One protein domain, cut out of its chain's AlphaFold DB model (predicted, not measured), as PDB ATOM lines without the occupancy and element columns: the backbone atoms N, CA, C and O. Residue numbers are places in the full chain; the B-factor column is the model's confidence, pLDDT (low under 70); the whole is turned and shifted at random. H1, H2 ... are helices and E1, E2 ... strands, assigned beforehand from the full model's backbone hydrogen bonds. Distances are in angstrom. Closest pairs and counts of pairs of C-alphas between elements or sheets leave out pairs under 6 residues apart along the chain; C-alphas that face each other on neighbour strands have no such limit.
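What this domain is: This is residues 862 to 931 of the 939 residues of an uncharacterized protein of Trypanosoma cruzi (UniProt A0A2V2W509). Three small antiparallel sheets stand round a shared middle roughly as the three sides of a triangle, the hairpin E1 and E2, the sheet E4 E5 E6 and the sheet E3 E8 E7, and the short helix H1 sits at one end of this ring, nearest to E3 and E1. The ring is loose: the sheets are joined by links and few close C-alphas rather than by shared strands. The printed part has 70 residues with one named helix and eight named strands, in the order H1 E1 E2 E3 E4 E5 E6 E7 E8, and the class is mostly strand. The whole is compact, with a radius of gyration of the C-alphas of 11.3 A, and rounded, spanning 30 by 28 by 27 A.

Where its parts are: H1 is residues 863 to 869, 10.1 A long, beginning at C-alpha 863 (57.430, 402.441, 18.042). E1 is residues 873 to 875 and E2 residues 881 to 883. E3 is residues 892 to 895, 7.9 A. E4 is residues 899 to 902, 9.6 A, with C-alpha 902 at (59.959, 383.653, 25.831). E5 is residues 905 to 908, 9.5 A, and E6 residues 911 to 914, 10.0 A. E7 is residues 921 to 924, 9.5 A, and E8 residues 927 to 930, 9.8 A, ending at C-alpha 930 (43.518, 397.483, 25.084).

How they stand to each other: In H1 every O i to N i+4 pair is within hydrogen-bond range. H1 only grazes the sheet E3 E8 E7 with its residues 863 to 868; the closest C-alphas of H1 and E3, Thr 864 and Met 894, are 5.7 A apart. The closest C-alphas of H1 and E1, Ile 868 and Phe 874, are 6.6 A apart. E1 and E2 form an antiparallel hairpin, with N 882 and O 874 at 2.8 A. The closest C-alphas of E2 and E6, Leu 881 and Ile 913, are 7.0 A apart. E4, E5 and E6 form a meander, each strand the antiparallel neighbour of the one before, with N 900 and O 907 at 2.9 A and N 906 and O 913 at 2.8 A. In the other sheet E8 is the inner strand: N 893 and O 928 of E3 and E8 are 2.8 A apart, and N 922 and O 929 of the hairpin E7 and E8 are 2.8 A apart. E1 and E3 are apart, and so are E5 and E7.

The domain as a whole: The two C-alphas farthest apart, those of Asn 877 and Glu 925, are 30.7 A from each other. The printed part has no cut and no long link; E2 to E3 and E6 to E7 are short links. The mean pLDDT of the printed part is 80.1, and residues 862 to 863, 871 and 877 to 878 are under 70.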
ATOM      1  N   GLU A 862      61.901 401.713  16.353       62.50
ATOM      2  CA  GLU A 862      60.677 400.957  16.593       62.50
ATOM      3  C   GLU A 862      59.772 401.731  17.561       62.50
ATOM      4  O   GLU A 862      60.227 402.292  18.563       62.50
ATOM      5  N   ASP A 863      58.468 401.734  17.273       66.06
ATOM      6  CA  ASP A 863      57.430 402.441  18.042       66.06
ATOM      7  C   ASP A 863      57.438 402.016  19.529       66.06
ATOM      8  O   ASP A 863      57.288 402.818  20.445       66.06
ATOM      9  N   THR A 864      57.733 400.750  19.789       72.44
ATOM     10  CA  THR A 864      57.594 400.029  21.059       72.44
ATOM     11  C   THR A 864      58.411 400.638  22.212       72.44
ATOM     12  O   THR A 864      57.851 400.971  23.260       72.44
ATOM     13  N   TRP A 865      59.721 400.867  22.038       79.00
ATOM     14  CA  TRP A 865      60.565 401.507  23.068       79.00
ATOM     15  C   TRP A 865      60.273 403.002  23.230       79.00
ATOM     16  O   TRP A 865      60.375 403.528  24.343       79.00
ATOM     17  N   ALA A 866      59.852 403.677  22.156       76.25
ATOM     18  CA  ALA A 866      59.405 405.065  22.219       76.25
ATOM     19  C   ALA A 866      58.126 405.206  23.062       76.25
ATOM     20  O   ALA A 866      58.015 406.145  23.853       76.25
ATOM     21  N   GLN A 867      57.208 404.237  22.986       75.06
ATOM     22  CA  GLN A 867      56.010 404.223  23.826       75.06
ATOM     23  C   GLN A 867      56.349 404.040  25.314       75.06
ATOM     24  O   GLN A 867      55.794 404.755  26.143       75.06
ATOM     25  N   ILE A 868      57.300 403.178  25.690       76.56
ATOM     26  CA  ILE A 868      57.706 403.022  27.109       76.56
ATOM     27  C   ILE A 868      58.535 404.214  27.621       76.56
ATOM     28  O   ILE A 868      58.590 404.487  28.822       76.56
ATOM     29  N   ALA A 869      59.184 404.951  26.722       72.50
ATOM     30  CA  ALA A 869      59.804 406.227  27.057       72.50
ATOM     31  C   ALA A 869      58.788 407.376  27.206       72.50
ATOM     32  O   ALA A 869      59.140 408.422  27.756       72.50
ATOM     33  N   SER A 870      57.557 407.199  26.715       71.69
ATOM     34  CA  SER A 870      56.492 408.200  26.779       71.69
ATOM     35  C   SER A 870      55.898 408.338  28.185       71.69
ATOM     36  O   SER A 870      56.166 407.550  29.089       71.69
ATOM     37  N   THR A 871      55.025 409.328  28.368       67.25
ATOM     38  CA  THR A 871      54.279 409.519  29.616       67.25
ATOM     39  C   THR A 871      53.128 408.537  29.805       67.25
ATOM     40  O   THR A 871      52.467 408.653  30.831       67.25
ATOM     41  N   ARG A 872      52.856 407.622  28.855       72.94
ATOM     42  CA  ARG A 872      51.709 406.683  28.873       72.94
ATOM     43  C   ARG A 872      51.954 405.392  29.643       72.94
ATOM     44  O   ARG A 872      51.005 404.713  30.039       72.94
ATOM     45  N   PHE A 873      53.222 405.057  29.854       79.25
ATOM     46  CA  PHE A 873      53.605 403.875  30.601       79.25
ATOM     47  C   PHE A 873      54.715 404.192  31.591       79.25
ATOM     48  O   PHE A 873      55.531 405.088  31.379       79.25
ATOM     49  N   PHE A 874      54.787 403.414  32.663       77.44
ATOM     50  CA  PHE A 874      55.975 403.347  33.501       77.44
ATOM     51  C   PHE A 874      56.386 401.895  33.703       77.44
ATOM     52  O   PHE A 874      55.561 400.985  33.694       77.44
ATOM     53  N   VAL A 875      57.686 401.682  33.883       80.62
ATOM     54  CA  VAL A 875      58.229 400.368  34.227       80.62
ATOM     55  C   VAL A 875      58.476 400.348  35.730       80.62
ATOM     56  O   VAL A 875      59.122 401.259  36.249       80.62
ATOM     57  N   SER A 876      57.932 399.366  36.444       76.81
ATOM     58  CA  SER A 876      58.166 399.194  37.881       76.81
ATOM     59  C   SER A 876      59.536 398.568  38.166       76.81
ATOM     60  O   SER A 876      60.232 398.114  37.260       76.81
ATOM     61  N   ASN A 877      59.941 398.533  39.439       68.75
ATOM     62  CA  ASN A 877      61.261 398.032  39.856       68.75
ATOM     63  C   ASN A 877      61.495 396.538  39.548       68.75
ATOM     64  O   ASN A 877      62.636 396.085  39.498       68.75
ATOM     65  N   ASP A 878      60.431 395.765  39.338       69.44
ATOM     66  CA  ASP A 878      60.466 394.369  38.886       69.44
ATOM     67  C   ASP A 878      60.465 394.225  37.349       69.44
ATOM     68  O   ASP A 878      60.478 393.107  36.835       69.44
ATOM     69  N   GLY A 879      60.499 395.336  36.605       70.81
ATOM     70  CA  GLY A 879      60.540 395.359  35.142       70.81
ATOM     71  C   GLY A 879      59.175 395.228  34.461       70.81
ATOM     72  O   GLY A 879      59.132 395.099  33.236       70.81
ATOM     73  N   LEU A 880      58.068 395.253  35.212       76.25
ATOM     74  CA  LEU A 880      56.717 395.169  34.647       76.25
ATOM     75  C   LEU A 880      56.267 396.512  34.064       76.25
ATOM     76  O   LEU A 880      56.567 397.571  34.609       76.25
ATOM     77  N   LEU A 881      55.536 396.452  32.952       79.06
ATOM     78  CA  LEU A 881      54.977 397.619  32.276       79.06
ATOM     79  C   LEU A 881      53.590 397.946  32.840       79.06
ATOM     80  O   LEU A 881      52.702 397.098  32.801       79.06
ATOM     81  N   HIS A 882      53.400 399.175  33.312       78.75
ATOM     82  CA  HIS A 882      52.143 399.671  33.879       78.75
ATOM     83  C   HIS A 882      51.642 400.880  33.098       78.75
ATOM     84  O   HIS A 882      52.439 401.704  32.646       78.75
ATOM     85  N   ALA A 883      50.322 401.023  32.991       79.06
ATOM     86  CA  ALA A 883      49.703 402.234  32.463       79.06
ATOM     87  C   ALA A 883      49.781 403.365  33.503       79.06
ATOM     88  O   ALA A 883      49.449 403.183  34.680       79.06
ATOM     89  N   SER A 884      50.225 404.542  33.070       78.31
ATOM     90  CA  SER A 884      50.280 405.760  33.894       78.31
ATOM     91  C   SER A 884      49.016 406.618  33.788       78.31
ATOM     92  O   SER A 884      48.843 407.535  34.589       78.31
ATOM     93  N   GLU A 885      48.139 406.324  32.830       81.56
ATOM     94  CA  GLU A 885      46.862 407.001  32.601       81.56
ATOM     95  C   GLU A 885      45.730 405.988  32.388       81.56
ATOM     96  O   GLU A 885      45.977 404.814  32.104       81.56
ATOM     97  N   ASP A 886      44.488 406.446  32.535       82.75
ATOM     98  CA  ASP A 886      43.314 405.630  32.239       82.75
ATOM     99  C   ASP A 886      43.202 405.390  30.724       82.75
ATOM    100  O   ASP A 886      43.230 406.332  29.929       82.75
ATOM    101  N   MET A 887      43.023 404.134  30.313       85.88
ATOM    102  CA  MET A 887      42.938 403.737  28.905       85.88
ATOM    103  C   MET A 887      41.617 403.021  28.625       85.88
ATOM    104  O   MET A 887      41.252 402.071  29.319       85.88
ATOM    105  N   LYS A 888      40.897 403.471  27.590       85.88
ATOM    106  CA  LYS A 888      39.644 402.847  27.136       85.88
ATOM    107  C   LYS A 888      39.924 401.603  26.296       85.88
ATOM    108  O   LYS A 888      40.980 401.498  25.667       85.88
ATOM    109  N   ASP A 889      38.959 400.694  26.242       86.31
ATOM    110  CA  ASP A 889      38.965 399.591  25.285       86.31
ATOM    111  C   ASP A 889      39.067 400.108  23.836       86.31
ATOM    112  O   ASP A 889      38.609 401.203  23.503       86.31
ATOM    113  N   GLY A 890      39.770 399.359  22.986       83.62
ATOM    114  CA  GLY A 890      40.094 399.743  21.609       83.62
ATOM    115  C   GLY A 890      41.300 400.681  21.459       83.62
ATOM    116  O   GLY A 890      41.721 400.945  20.331       83.62
ATOM    117  N   THR A 891      41.898 401.166  22.554       86.94
ATOM    118  CA  THR A 891      43.097 402.019  22.481       86.94
ATOM    119  C   THR A 891      44.285 401.222  21.941       86.94
ATOM    120  O   THR A 891      44.685 400.215  22.524       86.94
ATOM    121  N   VAL A 892      44.872 401.686  20.836       85.56
ATOM    122  CA  VAL A 892      46.110 401.121  20.282       85.56
ATOM    123  C   VAL A 892      47.298 401.671  21.068       85.56
ATOM    124  O   VAL A 892      47.521 402.881  21.088       85.56
ATOM    125  N   LEU A 893      48.053 400.779  21.703       80.94
ATOM    126  CA  LEU A 893      49.186 401.122  22.559       80.94
ATOM    127  C   LEU A 893      50.484 401.277  21.772       80.94
ATOM    128  O   LEU A 893      51.211 402.239  21.985       80.94
ATOM    129  N   MET A 894      50.774 400.327  20.884       83.44
ATOM    130  CA  MET A 894      52.000 400.283  20.081       83.44
ATOM    131  C   MET A 894      51.797 399.377  18.866       83.44
ATOM    132  O   MET A 894      51.023 398.411  18.924       83.44
ATOM    133  N   LYS A 895      52.490 399.674  17.766       82.94
ATOM    134  CA  LYS A 895      52.663 398.730  16.655       82.94
ATOM    135  C   LYS A 895      53.838 397.803  16.951       82.94
ATOM    136  O   LYS A 895      54.806 398.240  17.561       82.94
ATOM    137  N   VAL A 896      53.734 396.551  16.518       82.44
ATOM    138  CA  VAL A 896      54.751 395.523  16.753       82.44
ATOM    139  C   VAL A 896      55.149 394.887  15.430       82.44
ATOM    140  O   VAL A 896      54.279 394.502  14.654       82.44
ATOM    141  N   SER A 897      56.446 394.762  15.170       81.88
ATOM    142  CA  SER A 897      56.964 394.161  13.934       81.88
ATOM    143  C   SER A 897      57.351 392.693  14.118       81.88
ATOM    144  O   SER A 897      57.187 391.888  13.203       81.88
ATOM    145  N   CYS A 898      57.829 392.337  15.307       79.62
ATOM    146  CA  CYS A 898      58.295 391.014  15.687       79.62
ATOM    147  C   CYS A 898      57.714 390.601  17.048       79.62
ATOM    148  O   CYS A 898      57.682 391.381  18.003       79.62
ATOM    149  N   MET A 899      57.269 389.348  17.141       84.31
ATOM    150  CA  MET A 899      56.677 388.781  18.349       84.31
ATOM    151  C   MET A 899      57.257 387.398  18.627       84.31
ATOM    152  O   MET A 899      57.180 386.504  17.786       84.31
ATOM    153  N   GLU A 900      57.771 387.204  19.839       84.75
ATOM    154  CA  GLU A 900      58.355 385.938  20.282       84.75
ATOM    155  C   GLU A 900      57.846 385.561  21.675       84.75
ATOM    156  O   GLU A 900      57.767 386.395  22.576       84.75
ATOM    157  N   ILE A 901      57.520 384.286  21.884       82.31
ATOM    158  CA  ILE A 901      57.160 383.778  23.212       82.31
ATOM    159  C   ILE A 901      58.441 383.318  23.907       82.31
ATOM    160  O   ILE A 901      59.099 382.377  23.466       82.31
ATOM    161  N   VAL A 902      58.773 383.959  25.027       76.06
ATOM    162  CA  VAL A 902      59.959 383.653  25.831       76.06
ATOM    163  C   VAL A 902      59.513 383.303  27.251       76.06
ATOM    164  O   VAL A 902      59.300 384.173  28.097       76.06
ATOM    165  N   ARG A 903      59.392 381.999  27.537       79.38
ATOM    166  CA  ARG A 903      58.884 381.456  28.816       79.38
ATOM    167  C   ARG A 903      57.473 381.980  29.148       79.38
ATOM    168  O   ARG A 903      56.554 381.737  28.380       79.38
ATOM    169  N   GLU A 904      57.297 382.672  30.278       79.50
ATOM    170  CA  GLU A 904      56.023 383.270  30.727       79.50
ATOM    171  C   GLU A 904      55.762 384.672  30.133       79.50
ATOM    172  O   GLU A 904      54.836 385.373  30.554       79.50
ATOM    173  N   PHE A 905      56.594 385.112  29.186       81.31
ATOM    174  CA  PHE A 905      56.546 386.453  28.616       81.31
ATOM    175  C   PHE A 905      56.324 386.417  27.108       81.31
ATOM    176  O   PHE A 905      56.842 385.553  26.399       81.31
ATOM    177  N   LEU A 906      55.598 387.418  26.628       83.94
ATOM    178  CA  LEU A 906      55.511 387.774  25.224       83.94
ATOM    179  C   LEU A 906      56.504 388.913  24.961       83.94
ATOM    180  O   LEU A 906      56.362 389.993  25.532       83.94
ATOM    181  N   SER A 907      57.527 388.660  24.150       83.75
ATOM    182  CA  SER A 907      58.480 389.663  23.676       83.75
ATOM    183  C   SER A 907      57.924 390.332  22.420       83.75
ATOM    184  O   SER A 907      57.615 389.646  21.448       83.75
ATOM    185  N   LEU A 908      57.780 391.653  22.452       84.56
ATOM    186  CA  LEU A 908      57.257 392.496  21.378       84.56
ATOM    187  C   LEU A 908      58.330 393.526  21.031       84.56
ATOM    188  O   LEU A 908      58.573 394.434  21.825       84.56
ATOM    189  N   ASP A 909      59.022 393.354  19.902       80.38
ATOM    190  CA  ASP A 909      60.151 394.216  19.495       80.38
ATOM    191  C   ASP A 909      61.177 394.444  20.641       80.38
ATOM    192  O   ASP A 909      61.674 395.538  20.931       80.38
ATOM    193  N   GLY A 910      61.449 393.365  21.383       77.31
ATOM    194  CA  GLY A 910      62.366 393.338  22.526       77.31
ATOM    195  C   GLY A 910      61.751 393.712  23.881       77.31
ATOM    196  O   GLY A 910      62.355 393.444  24.915       77.31
ATOM    197  N   ILE A 911      60.548 394.278  23.939       81.94
ATOM    198  CA  ILE A 911      59.860 394.552  25.211       81.94
ATOM    199  C   ILE A 911      59.121 393.306  25.676       81.94
ATOM    200  O   ILE A 911      58.286 392.769  24.955       81.94
ATOM    201  N   ARG A 912      59.345 392.876  26.918       82.88
ATOM    202  CA  ARG A 912      58.618 391.744  27.498       82.88
ATOM    203  C   ARG A 912      57.364 392.203  28.223       82.88
ATOM    204  O   ARG A 912      57.425 392.975  29.178       82.88
ATOM    205  N   ILE A 913      56.233 391.642  27.826       81.44
ATOM    206  CA  ILE A 913      54.956 391.761  28.524       81.44
ATOM    207  C   ILE A 913      54.638 390.409  29.160       81.44
ATOM    208  O   ILE A 913      54.808 389.357  28.543       81.44
ATOM    209  N   ARG A 914      54.216 390.417  30.425       78.19
ATOM    210  CA  ARG A 914      53.885 389.185  31.147       78.19
ATOM    211  C   ARG A 914      52.557 388.620  30.645       78.19
ATOM    212  O   ARG A 914      51.578 389.354  30.538       78.19
ATOM    213  N   HIS A 915      52.504 387.314  30.400       76.56
ATOM    214  CA  HIS A 915      51.237 386.630  30.157       76.56
ATOM    215  C   HIS A 915      50.377 386.608  31.435       76.56
ATOM    216  O   HIS A 915      50.871 386.313  32.526       76.56
ATOM    217  N   HIS A 916      49.076 386.864  31.296       78.62
ATOM    218  CA  HIS A 916      48.100 386.741  32.378       78.62
ATOM    219  C   HIS A 916      46.845 386.027  31.866       78.62
ATOM    220  O   HIS A 916      46.389 386.301  30.759       78.62
ATOM    221  N   CYS A 917      46.253 385.144  32.679       78.12
ATOM    222  CA  CYS A 917      45.050 384.381  32.306       78.12
ATOM    223  C   CYS A 917      43.801 385.262  32.105       78.12
ATOM    224  O   CYS A 917      42.794 384.811  31.567       78.12
ATOM    225  N   SER A 918      43.862 386.519  32.542       80.94
ATOM    226  CA  SER A 918      42.877 387.564  32.257       80.94
ATOM    227  C   SER A 918      43.617 388.780  31.696       80.94
ATOM    228  O   SER A 918      44.003 389.651  32.479       80.94
ATOM    229  N   PRO A 919      43.932 388.797  30.389       82.88
ATOM    230  CA  PRO A 919      44.705 389.873  29.784       82.88
ATOM    231  C   PRO A 919      43.852 391.137  29.642       82.88
ATOM    232  O   PRO A 919      42.669 391.061  29.327       82.88
ATOM    233  N   ASN A 920      44.456 392.304  29.848       83.56
ATOM    234  CA  ASN A 920      43.852 393.616  29.579       83.56
ATOM    235  C   ASN A 920      44.230 394.171  28.194       83.56
ATOM    236  O   ASN A 920      43.616 395.127  27.721       83.56
ATOM    237  N   VAL A 921      45.205 393.548  27.527       85.75
ATOM    238  CA  VAL A 921      45.688 393.897  26.189       85.75
ATOM    239  C   VAL A 921      45.788 392.649  25.309       85.75
ATOM    240  O   VAL A 921      46.073 391.560  25.804       85.75
ATOM    241  N   ALA A 922      45.579 392.800  24.005       86.50
ATOM    242  CA  ALA A 922      45.755 391.743  23.010       86.50
ATOM    243  C   ALA A 922      46.533 392.255  21.795       86.50
ATOM    244  O   ALA A 922      46.472 393.439  21.468       86.50
ATOM    245  N   VAL A 923      47.243 391.359  21.106       86.38
ATOM    246  CA  VAL A 923      47.887 391.673  19.825       86.38
ATOM    247  C   VAL A 923      46.900 391.375  18.692       86.38
ATOM    248  O   VAL A 923      46.510 390.226  18.504       86.38
ATOM    249  N   ILE A 924      46.486 392.402  17.946       86.50
ATOM    250  CA  ILE A 924      45.541 392.328  16.821       86.50
ATOM    251  C   ILE A 924      46.200 392.987  15.610       86.50
ATOM    252  O   ILE A 924      46.570 394.155  15.688       86.50
ATOM    253  N   GLU A 925      46.364 392.250  14.505       84.75
ATOM    254  CA  GLU A 925      46.959 392.765  13.255       84.75
ATOM    255  C   GLU A 925      48.249 393.578  13.489       84.75
ATOM    256  O   GLU A 925      48.383 394.721  13.044       84.75
ATOM    257  N   ASN A 926      49.198 392.995  14.234       84.62
ATOM    258  CA  ASN A 926      50.484 393.618  14.573       84.62
ATOM    259  C   ASN A 926      50.370 394.893  15.437       84.62
ATOM    260  O   ASN A 926      51.242 395.763  15.412       84.62
ATOM    261  N   ARG A 927      49.293 395.034  16.216       86.19
ATOM    262  CA  ARG A 927      49.085 396.141  17.163       86.19
ATOM    263  C   ARG A 927      48.724 395.610  18.537       86.19
ATOM    264  O   ARG A 927      47.861 394.748  18.645       86.19
ATOM    265  N   VAL A 928      49.322 396.161  19.588       86.81
ATOM    266  CA  VAL A 928      48.869 395.911  20.963       86.81
ATOM    267  C   VAL A 928      47.680 396.821  21.237       86.81
ATOM    268  O   VAL A 928      47.811 398.043  21.176       86.81
ATOM    269  N   VAL A 929      46.520 396.237  21.519       87.19
ATOM    270  CA  VAL A 929      45.252 396.943  21.725       87.19
ATOM    271  C   VAL A 929      44.709 396.622  23.107       87.19
ATOM    272  O   VAL A 929      44.703 395.465  23.525       87.19
ATOM    273  N   VAL A 930      44.232 397.641  23.814       87.50
ATOM    274  CA  VAL A 930      43.518 397.483  25.084       87.50
ATOM    275  C   VAL A 930      42.173 396.809  24.822       87.50
ATOM    276  O   VAL A 930      41.364 397.331  24.058       87.50
ATOM    277  N   ILE A 931      41.922 395.663  25.454       88.19
ATOM    278  CA  ILE A 931      40.666 394.903  25.311       88.19
ATOM    279  C   ILE A 931      39.730 395.062  26.514       88.19
ATOM    280  O   ILE A 931      38.536 394.802  26.394       88.19
TER     281      ILE A 931